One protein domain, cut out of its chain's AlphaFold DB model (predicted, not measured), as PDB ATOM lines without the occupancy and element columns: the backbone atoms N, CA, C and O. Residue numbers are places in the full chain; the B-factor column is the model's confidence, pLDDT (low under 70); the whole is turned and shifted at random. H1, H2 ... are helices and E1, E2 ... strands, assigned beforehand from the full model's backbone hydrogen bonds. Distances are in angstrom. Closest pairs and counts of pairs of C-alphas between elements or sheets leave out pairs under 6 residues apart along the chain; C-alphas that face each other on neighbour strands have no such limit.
ATOM      1  N   SER A 252     -20.404  52.944 -51.565       95.69
ATOM      2  CA  SER A 252     -21.676  53.582 -51.918       95.69
ATOM      3  C   SER A 252     -22.719  52.541 -52.329       95.69
ATOM      4  O   SER A 252     -22.473  51.720 -53.204       95.69
ATOM      5  N   LEU A 253     -23.918  52.624 -51.755       95.88
ATOM      6  CA  LEU A 253     -25.043  51.724 -52.046       95.88
ATOM      7  C   LEU A 253     -25.831  52.078 -53.326       95.88
ATOM      8  O   LEU A 253     -26.921  51.550 -53.532       95.88
ATOM      9  N   GLY A 254     -25.365  53.036 -54.135       93.75
ATOM     10  CA  GLY A 254     -26.050  53.454 -55.372       93.75
ATOM     11  C   GLY A 254     -27.409  54.156 -55.179       93.75
ATOM     12  O   GLY A 254     -28.158  54.326 -56.135       93.75
ATOM     13  N   LEU A 255     -27.759  54.571 -53.954       94.31
ATOM     14  CA  LEU A 255     -29.082  55.131 -53.638       94.31
ATOM     15  C   LEU A 255     -29.258  56.600 -54.070       94.31
ATOM     16  O   LEU A 255     -28.451  57.470 -53.713       94.31
ATOM     17  N   ASN A 256     -30.407  56.898 -54.690       92.81
ATOM     18  CA  ASN A 256     -30.829  58.239 -55.126       92.81
ATOM     19  C   ASN A 256     -30.812  59.283 -53.995       92.81
ATOM     20  O   ASN A 256     -30.935  58.953 -52.817       92.81
ATOM     21  N   GLU A 257     -30.670  60.576 -54.307       89.75
ATOM     22  CA  GLU A 257     -30.535  61.676 -53.322       89.75
ATOM     23  C   GLU A 257     -31.610  61.705 -52.217       89.75
ATOM     24  O   GLU A 257     -31.313  61.943 -51.036       89.75
ATOM     25  N   ASN A 258     -32.853  61.414 -52.599       92.81
ATOM     26  CA  ASN A 258     -34.026  61.336 -51.730       92.81
ATOM     27  C   ASN A 258     -34.105  60.035 -50.906       92.81
ATOM     28  O   ASN A 258     -34.821  60.006 -49.906       92.81
ATOM     29  N   GLN A 259     -33.374  58.986 -51.279       94.94
ATOM     30  CA  GLN A 259     -33.386  57.674 -50.631       94.94
ATOM     31  C   GLN A 259     -32.317  57.558 -49.532       94.94
ATOM     32  O   GLN A 259     -31.324  58.289 -49.497       94.94
ATOM     33  N   LYS A 260     -32.548  56.640 -48.591       95.56
ATOM     34  CA  LYS A 260     -31.581  56.179 -47.584       95.56
ATOM     35  C   LYS A 260     -32.013  54.823 -47.034       95.56
ATOM     36  O   LYS A 260     -33.211  54.543 -47.012       95.56
ATOM     37  N   VAL A 261     -31.087  54.023 -46.520       96.56
ATOM     38  CA  VAL A 261     -31.446  52.769 -45.844       96.56
ATOM     39  C   VAL A 261     -32.102  52.993 -44.475       96.56
ATOM     40  O   VAL A 261     -31.927  54.031 -43.822       96.56
ATOM     41  N   THR A 262     -32.885  52.009 -44.036       95.69
ATOM     42  CA  THR A 262     -33.409  51.904 -42.667       95.69
ATOM     43  C   THR A 262     -32.342  51.393 -41.695       95.69
ATOM     44  O   THR A 262     -31.335  50.815 -42.096       95.69
ATOM     45  N   SER A 263     -32.573  51.550 -40.388       90.38
ATOM     46  CA  SER A 263     -31.672  51.031 -39.346       90.38
ATOM     47  C   SER A 263     -31.566  49.501 -39.315       90.38
ATOM     48  O   SER A 263     -30.601  48.983 -38.768       90.38
ATOM     49  N   LYS A 264     -32.525  48.774 -39.906       95.06
ATOM     50  CA  LYS A 264     -32.492  47.305 -40.002       95.06
ATOM     51  C   LYS A 264     -31.547  46.793 -41.097       95.06
ATOM     52  O   LYS A 264     -31.207  45.616 -41.084       95.06
ATOM     53  N   PHE A 265     -31.127  47.657 -42.025       96.19
ATOM     54  CA  PHE A 265     -30.310  47.255 -43.169       96.19
ATOM     55  C   PHE A 265     -28.924  46.736 -42.771       96.19
ATOM     56  O   PHE A 265     -28.444  45.812 -43.410       96.19
ATOM     57  N   ALA A 266     -28.308  47.271 -41.708       94.44
ATOM     58  CA  ALA A 266     -26.990  46.816 -41.250       94.44
ATOM     59  C   ALA A 266     -26.988  45.307 -40.950       94.44
ATOM     60  O   ALA A 266     -26.255  44.552 -41.575       94.44
ATOM     61  N   SER A 267     -27.903  44.853 -40.089       94.31
ATOM     62  CA  SER A 267     -28.020  43.439 -39.709       94.31
ATOM     63  C   SER A 267     -28.526  42.529 -40.834       94.31
ATOM     64  O   SER A 267     -28.356  41.316 -40.752       94.31
ATOM     65  N   PHE A 268     -29.182  43.083 -41.859       96.75
ATOM     66  CA  PHE A 268     -29.485  42.352 -43.092       96.75
ATOM     67  C   PHE A 268     -28.210  42.163 -43.923       96.75
ATOM     68  O   PHE A 268     -27.885  41.036 -44.280       96.75
ATOM     69  N   LEU A 269     -27.465  43.246 -44.159       96.62
ATOM     70  CA  LEU A 269     -26.245  43.230 -44.957       96.62
ATOM     71  C   LEU A 269     -25.178  42.321 -44.335       96.62
ATOM     72  O   LEU A 269     -24.651  41.474 -45.043       96.62
ATOM     73  N   GLU A 270     -24.919  42.417 -43.027       95.75
ATOM     74  CA  GLU A 270     -23.975  41.524 -42.331       95.75
ATOM     75  C   GLU A 270     -24.327  40.045 -42.552       95.75
ATOM     76  O   GLU A 270     -23.454  39.252 -42.895       95.75
ATOM     77  N   LYS A 271     -25.611  39.670 -42.451       96.06
ATOM     78  CA  LYS A 271     -26.061  38.294 -42.722       96.06
ATOM     79  C   LYS A 271     -25.862  37.892 -44.183       96.06
ATOM     80  O   LYS A 271     -25.331  36.817 -44.437       96.06
ATOM     81  N   SER A 272     -26.249  38.748 -45.129       95.69
ATOM     82  CA  SER A 272     -26.097  38.476 -46.563       95.69
ATOM     83  C   SER A 272     -24.634  38.362 -46.999       95.69
ATOM     84  O   SER A 272     -24.328  37.597 -47.909       95.69
ATOM     85  N   LEU A 273     -23.721  39.110 -46.372       96.12
ATOM     86  CA  LEU A 273     -22.286  38.991 -46.635       96.12
ATOM     87  C   LEU A 273     -21.691  37.752 -45.969       96.12
ATOM     88  O   LEU A 273     -20.891  37.078 -46.604       96.12
ATOM     89  N   LEU A 274     -22.120  37.396 -44.754       95.50
ATOM     90  CA  LEU A 274     -21.698  36.153 -44.100       95.50
ATOM     91  C   LEU A 274     -22.137  34.910 -44.896       95.50
ATOM     92  O   LEU A 274     -21.399  33.934 -44.978       95.50
ATOM     93  N   GLU A 275     -23.314  34.958 -45.523       95.00
ATOM     94  CA  GLU A 275     -23.811  33.910 -46.422       95.00
ATOM     95  C   GLU A 275     -23.018  33.847 -47.741       95.00
ATOM     96  O   GLU A 275     -22.694  32.758 -48.209       95.00
ATOM     97  N   LYS A 276     -22.657  34.999 -48.329       94.50
ATOM     98  CA  LYS A 276     -21.910  35.061 -49.602       94.50
ATOM     99  C   LYS A 276     -20.406  34.807 -49.483       94.50
ATOM    100  O   LYS A 276     -19.820  34.278 -50.422       94.50
ATOM    101  N   PHE A 277     -19.776  35.237 -48.392       94.12
ATOM    102  CA  PHE A 277     -18.327  35.144 -48.177       94.12
ATOM    103  C   PHE A 277     -17.939  34.008 -47.214       94.12
ATOM    104  O   PHE A 277     -16.781  33.607 -47.165       94.12
ATOM    105  N   GLY A 278     -18.910  33.451 -46.485       91.44
ATOM    106  CA  GLY A 278     -18.710  32.379 -45.517       91.44
ATOM    107  C   GLY A 278     -18.474  32.881 -44.090       91.44
ATOM    108  O   GLY A 278     -18.001  33.992 -43.846       91.44
ATOM    109  N   SER A 279     -18.778  32.016 -43.119       88.88
ATOM    110  CA  SER A 279     -18.791  32.343 -41.684       88.88
ATOM    111  C   SER A 279     -17.432  32.691 -41.060       88.88
ATOM    112  O   SER A 279     -17.379  33.019 -39.877       88.88
ATOM    113  N   SER A 280     -16.339  32.577 -41.815       81.38
ATOM    114  CA  SER A 280     -14.972  32.875 -41.372       81.38
ATOM    115  C   SER A 280     -14.550  34.333 -41.574       81.38
ATOM    116  O   SER A 280     -13.519  34.730 -41.033       81.38
ATOM    117  N   GLU A 281     -15.291  35.129 -42.351       88.81
ATOM    118  CA  GLU A 281     -14.917  36.517 -42.645       88.81
ATOM    119  C   GLU A 281     -15.508  37.515 -41.639       88.81
ATOM    120  O   GLU A 281     -16.676  37.421 -41.253       88.81
ATOM    121  N   ASN A 282     -14.718  38.520 -41.235       89.44
ATOM    122  CA  ASN A 282     -15.200  39.595 -40.365       89.44
ATOM    123  C   ASN A 282     -16.010  40.627 -41.163       89.44
ATOM    124  O   ASN A 282     -15.539  41.719 -41.479       89.44
ATOM    125  N   VAL A 283     -17.261  40.285 -41.465       93.06
ATOM    126  CA  VAL A 283     -18.183  41.142 -42.224       93.06
ATOM    127  C   VAL A 283     -18.801  42.293 -41.412       93.06
ATOM    128  O   VAL A 283     -19.791  42.880 -41.848       93.06
ATOM    129  N   SER A 284     -18.255  42.621 -40.234       91.88
ATOM    130  CA  SER A 284     -18.865  43.606 -39.335       91.88
ATOM    131  C   SER A 284     -18.825  45.031 -39.900       91.88
ATOM    132  O   SER A 284     -17.807  45.509 -40.415       91.88
ATOM    133  N   ILE A 285     -19.962  45.719 -39.786       91.44
ATOM    134  CA  ILE A 285     -20.154  47.087 -40.271       91.44
ATOM    135  C   ILE A 285     -19.746  48.087 -39.181       91.44
ATOM    136  O   ILE A 285     -20.288  48.085 -38.076       91.44
ATOM    137  N   SER A 286     -18.831  49.002 -39.510       87.31
ATOM    138  CA  SER A 286     -18.350  50.039 -38.589       87.31
ATOM    139  C   SER A 286     -19.258  51.279 -38.541       87.31
ATOM    140  O   SER A 286     -19.438  51.860 -37.471       87.31
ATOM    141  N   ASP A 287     -19.855  51.685 -39.671       88.44
ATOM    142  CA  ASP A 287     -20.824  52.793 -39.776       88.44
ATOM    143  C   ASP A 287     -21.652  52.681 -41.076       88.44
ATOM    144  O   ASP A 287     -21.187  52.141 -42.079       88.44
ATOM    145  N   ILE A 288     -22.856  53.266 -41.105       90.44
ATOM    146  CA  ILE A 288     -23.614  53.509 -42.345       90.44
ATOM    147  C   ILE A 288     -23.903  55.006 -42.481       90.44
ATOM    148  O   ILE A 288     -24.962  55.532 -42.106       90.44
ATOM    149  N   HIS A 289     -22.955  55.720 -43.080       86.50
ATOM    150  CA  HIS A 289     -23.011  57.167 -43.181       86.50
ATOM    151  C   HIS A 289     -24.184  57.641 -44.045       86.50
ATOM    152  O   HIS A 289     -24.365  57.212 -45.189       86.50
ATOM    153  N   LYS A 290     -24.985  58.561 -43.486       87.50
ATOM    154  CA  LYS A 290     -26.177  59.171 -44.115       87.50
ATOM    155  C   LYS A 290     -27.223  58.145 -44.613       87.50
ATOM    156  O   LYS A 290     -28.174  58.539 -45.286       87.50
ATOM    157  N   GLY A 291     -27.089  56.864 -44.247       89.75
ATOM    158  CA  GLY A 291     -27.878  55.761 -44.796       89.75
ATOM    159  C   GLY A 291     -27.574  55.457 -46.271       89.75
ATOM    160  O   GLY A 291     -28.497  55.096 -46.996       89.75
ATOM    161  N   LYS A 292     -26.335  55.680 -46.732       93.25
ATOM    162  CA  LYS A 292     -25.937  55.529 -48.146       93.25
ATOM    163  C   LYS A 292     -24.561  54.921 -48.388       93.25
ATOM    164  O   LYS A 292     -24.372  54.314 -49.434       93.25
ATOM    165  N   ILE A 293     -23.616  55.146 -47.480       93.00
ATOM    166  CA  ILE A 293     -22.244  54.652 -47.606       93.00
ATOM    167  C   ILE A 293     -22.001  53.722 -46.424       93.00
ATOM    168  O   ILE A 293     -22.131  54.165 -45.282       93.00
ATOM    169  N   VAL A 294     -21.718  52.453 -46.699       94.06
ATOM    170  CA  VAL A 294     -21.410  51.437 -45.683       94.06
ATOM    171  C   VAL A 294     -19.907  51.393 -45.487       94.06
ATOM    172  O   VAL A 294     -19.168  51.380 -46.463       94.06
ATOM    173  N   PHE A 295     -19.468  51.361 -44.238       92.25
ATOM    174  CA  PHE A 295     -18.074  51.187 -43.865       92.25
ATOM    175  C   PHE A 295     -17.936  49.883 -43.099       92.25
ATOM    176  O   PHE A 295     -18.791  49.553 -42.277       92.25
ATOM    177  N   PHE A 296     -16.855  49.164 -43.357       93.25
ATOM    178  CA  PHE A 296     -16.560  47.888 -42.715       93.25
ATOM    179  C   PHE A 296     -15.498  48.087 -41.635       93.25
ATOM    180  O   PHE A 296     -14.944  49.181 -41.491       93.25
ATOM    181  N   GLU A 297     -15.256  47.067 -40.820       90.06
ATOM    182  CA  GLU A 297     -14.051  47.022 -39.984       90.06
ATOM    183  C   GLU A 297     -12.838  46.512 -40.783       90.06
ATOM    184  O   GLU A 297     -11.727  47.009 -40.587       90.06
ATOM    185  N   ASP A 298     -13.071  45.595 -41.728       91.25
ATOM    186  CA  ASP A 298     -12.070  44.956 -42.586       91.25
ATOM    187  C   ASP A 298     -12.075  45.546 -44.015       91.25
ATOM    188  O   ASP A 298     -13.114  45.627 -44.677       91.25
ATOM    189  N   ALA A 299     -10.898  45.946 -44.507       90.88
ATOM    190  CA  ALA A 299     -10.726  46.505 -45.849       90.88
ATOM    191  C   ALA A 299     -10.904  45.466 -46.974       90.88
ATOM    192  O   ALA A 299     -11.349  45.819 -48.064       90.88
ATOM    193  N   SER A 300     -10.611  44.188 -46.715       93.75
ATOM    194  CA  SER A 300     -10.785  43.110 -47.696       93.75
ATOM    195  C   SER A 300     -12.266  42.804 -47.954       93.75
ATOM    196  O   SER A 300     -12.666  42.554 -49.091       93.75
ATOM    197  N   VAL A 301     -13.105  42.905 -46.917       95.12
ATOM    198  CA  VAL A 301     -14.566  42.796 -47.041       95.12
ATOM    199  C   VAL A 301     -15.139  44.009 -47.775       95.12
ATOM    200  O   VAL A 301     -16.020  43.841 -48.618       95.12
ATOM    201  N   GLU A 302     -14.622  45.218 -47.516       94.81
ATOM    202  CA  GLU A 302     -14.991  46.417 -48.280       94.81
ATOM    203  C   GLU A 302     -14.736  46.232 -49.784       94.81
ATOM    204  O   GLU A 302     -15.632  46.497 -50.586       94.81
ATOM    205  N   GLU A 303     -13.563  45.731 -50.175       95.81
ATOM    206  CA  GLU A 303     -13.225  45.496 -51.582       95.81
ATOM    207  C   GLU A 303     -14.129  44.430 -52.227       95.81
ATOM    208  O   GLU A 303     -14.702  44.662 -53.295       95.81
ATOM    209  N   LYS A 304     -14.364  43.297 -51.550       96.50
ATOM    210  CA  LYS A 304     -15.303  42.266 -52.032       96.50
ATOM    211  C   LYS A 304     -16.729  42.801 -52.171       96.50
ATOM    212  O   LYS A 304     -17.402  42.507 -53.159       96.50
ATOM    213  N   PHE A 305     -17.208  43.596 -51.211       97.25
ATOM    214  CA  PHE A 305     -18.547  44.180 -51.277       97.25
ATOM    215  C   PHE A 305     -18.660  45.243 -52.374       97.25
ATOM    216  O   PHE A 305     -19.663  45.279 -53.086       97.25
ATOM    217  N   LYS A 306     -17.621  46.058 -52.577       96.88
ATOM    218  CA  LYS A 306     -17.530  46.988 -53.706       96.88
ATOM    219  C   LYS A 306     -17.650  46.243 -55.040       96.88
ATOM    220  O   LYS A 306     -18.498  46.607 -55.851       96.88
ATOM    221  N   ASN A 307     -16.923  45.138 -55.213       96.88
ATOM    222  CA  ASN A 307     -17.014  44.294 -56.409       96.88
ATOM    223  C   ASN A 307     -18.423  43.684 -56.601       96.88
ATOM    224  O   ASN A 307     -18.904  43.576 -57.730       96.88
ATOM    225  N   LEU A 308     -19.138  43.328 -55.521       96.69
ATOM    226  CA  LEU A 308     -20.541  42.879 -55.600       96.69
ATOM    227  C   LEU A 308     -21.510  43.983 -56.057       96.69
ATOM    228  O   LEU A 308     -22.483  43.679 -56.746       96.69
ATOM    229  N   ILE A 309     -21.270  45.242 -55.678       96.31
ATOM    230  CA  ILE A 309     -22.060  46.394 -56.140       96.31
ATOM    231  C   ILE A 309     -21.755  46.687 -57.614       96.31
ATOM    232  O   ILE A 309     -22.676  46.818 -58.417       96.31
ATOM    233  N   GLU A 310     -20.474  46.748 -57.984       95.94
ATOM    234  CA  GLU A 310     -20.026  47.083 -59.344       95.94
ATOM    235  C   GLU A 310     -20.413  46.011 -60.378       95.94
ATOM    236  O   GLU A 310     -20.775  46.344 -61.503       95.94
ATOM    237  N   SER A 311     -20.438  44.732 -59.985       96.94
ATOM    238  CA  SER A 311     -20.957  43.631 -60.817       96.94
ATOM    239  C   SER A 311     -22.489  43.531 -60.858       96.94
ATOM    240  O   SER A 311     -23.025  42.664 -61.547       96.94
ATOM    241  N   GLY A 312     -23.217  44.356 -60.095       96.12
ATOM    242  CA  GLY A 312     -24.673  44.258 -59.945       96.12
ATOM    243  C   GLY A 312     -25.159  43.014 -59.182       96.12
ATOM    244  O   GLY A 312     -26.365  42.803 -59.060       96.12
ATOM    245  N   ALA A 313     -24.251  42.201 -58.631       95.94
ATOM    246  CA  ALA A 313     -24.567  40.999 -57.859       95.94
ATOM    247  C   ALA A 313     -25.152  41.298 -56.461       95.94
ATOM    248  O   ALA A 313     -25.595  40.379 -55.761       95.94
ATOM    249  N   PHE A 314     -25.149  42.560 -56.029       96.81
ATOM    250  CA  PHE A 314     -25.879  43.046 -54.863       96.81
ATOM    251  C   PHE A 314     -26.639  44.334 -55.198       96.81
ATOM    252  O   PHE A 314     -26.084  45.275 -55.761       96.81
ATOM    253  N   SER A 315     -27.894  44.410 -54.761       96.31
ATOM    254  CA  SER A 315     -28.691  45.636 -54.732       96.31
ATOM    255  C   SER A 315     -29.382  45.761 -53.373       96.31
ATOM    256  O   SER A 315     -29.647  44.763 -52.703       96.31
ATOM    257  N   VAL A 316     -29.640  46.993 -52.922       97.25
ATOM    258  CA  VAL A 316     -30.363  47.228 -51.662       97.25
ATOM    259  C   VAL A 316     -31.829  46.824 -51.849       97.25
ATOM    260  O   VAL A 316     -32.495  47.434 -52.691       97.25
ATOM    261  N   PRO A 317     -32.375  45.869 -51.070       97.62
ATOM    262  CA  PRO A 317     -33.762  45.459 -51.251       97.62
ATOM    263  C   PRO A 317     -34.746  46.594 -50.902       97.62
ATOM    264  O   PRO A 317     -34.496  47.340 -49.941       97.62
ATOM    265  N   PRO A 318     -35.861  46.756 -51.647       96.38
ATOM    266  CA  PRO A 318     -36.769  47.897 -51.502       96.38
ATOM    267  C   PRO A 318     -37.326  48.105 -50.089       96.38
ATOM    268  O   PRO A 318     -37.494  49.244 -49.660       96.38
ATOM    269  N   GLU A 319     -37.560  47.033 -49.330       96.75
ATOM    270  CA  GLU A 319     -38.071  47.077 -47.956       96.75
ATOM    271  C   GLU A 319     -37.107  47.749 -46.962       96.75
ATOM    272  O   GLU A 319     -37.530  48.243 -45.911       96.75
ATOM    273  N   TYR A 320     -35.817  47.834 -47.304       97.06
ATOM    274  CA  TYR A 320     -34.826  48.577 -46.531       97.06
ATOM    275  C   TYR A 320     -34.641  50.018 -47.011       97.06
ATOM    276  O   TYR A 320     -33.969  50.780 -46.313       97.06
ATOM    277  N   ILE A 321     -35.239  50.431 -48.133       96.88
ATOM    278  CA  ILE A 321     -35.140  51.793 -48.666       96.88
ATOM    279  C   ILE A 321     -36.247  52.669 -48.070       96.88
ATOM    280  O   ILE A 321     -37.435  52.365 -48.128       96.88
ATOM    281  N   ARG A 322     -35.863  53.819 -47.508       94.69
ATOM    282  CA  ARG A 322     -36.789  54.831 -47.000       94.69
ATOM    283  C   ARG A 322     -36.610  56.148 -47.734       94.69
ATOM    284  O   ARG A 322     -35.614  56.849 -47.554       94.69
ATOM    285  N   GLU A 323     -37.634  56.531 -48.482       92.56
ATOM    286  CA  GLU A 323     -37.674  57.826 -49.149       92.56
ATOM    287  C   GLU A 323     -37.897  58.970 -48.153       92.56
ATOM    288  O   GLU A 323     -38.743  58.921 -47.249       92.56
ATOM    289  N   LYS A 324     -37.135  60.049 -48.322       84.50
ATOM    290  CA  LYS A 324     -37.415  61.332 -47.684       84.50
ATOM    291  C   LYS A 324     -38.627  61.941 -48.382       84.50
ATOM    292  O   LYS A 324     -38.492  62.479 -49.478       84.50
TER     293      LYS A 324
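What this domain is: This is residues 252 to 324 of the 333 residues of an uncharacterized protein of Naegleria fowleri (UniProt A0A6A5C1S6). A small hairpin of two short strands, E1 and E2, has helix H1 near E1 and helix H2 near E2, the helices being about perpendicular to each other. Two long stretches with no named element, residues 252 to 264 before H1 and residues 311 to 324 after H2, make the two ends of the printed part. The 73 printed residues run H1, E1, E2, H2, with an antiparallel sheet; the class is mixed, with 34 residues in named elements, under half. The whole is compact, radius of gyration of the C-alphas 11.6 A, and spans 37 by 23 by 19 A.

Where its parts are: E1 is residues 285 to 289 and E2 293 to 296. H1, residues 265 to 277, is 17.8 A long from C-alpha 265 at (-30.310, 47.255, -43.169). H2, residues 299 to 310, is 16.4 A long, ending at C-alpha 310 (-20.026, 47.083, -59.344).

How they stand to each other: In the E1 and E2 hairpin, N 286 and O 295 are 2.8 A apart, within hydrogen-bond range. The closest C-alphas of H1 and E1, Ala 266 and Ile 285, are 6.9 A apart; those of E2 and H2, Phe 296 and Glu 302, 6.0 A. H1 and H2 are close but not clearly touching, Leu 273 and Phe 305 having the closest C-alphas, 7.9 A, at 85 degrees. Every O i to N i+4 pair is within range in H2, 8 of 9 in H1.

The domain as a whole: The farthest C-alphas, of Ser 280 and Lys 324, are 36.8 A apart. The printed part has no cut, no link between named elements is long, and no printed residue is under 70 in pLDDT.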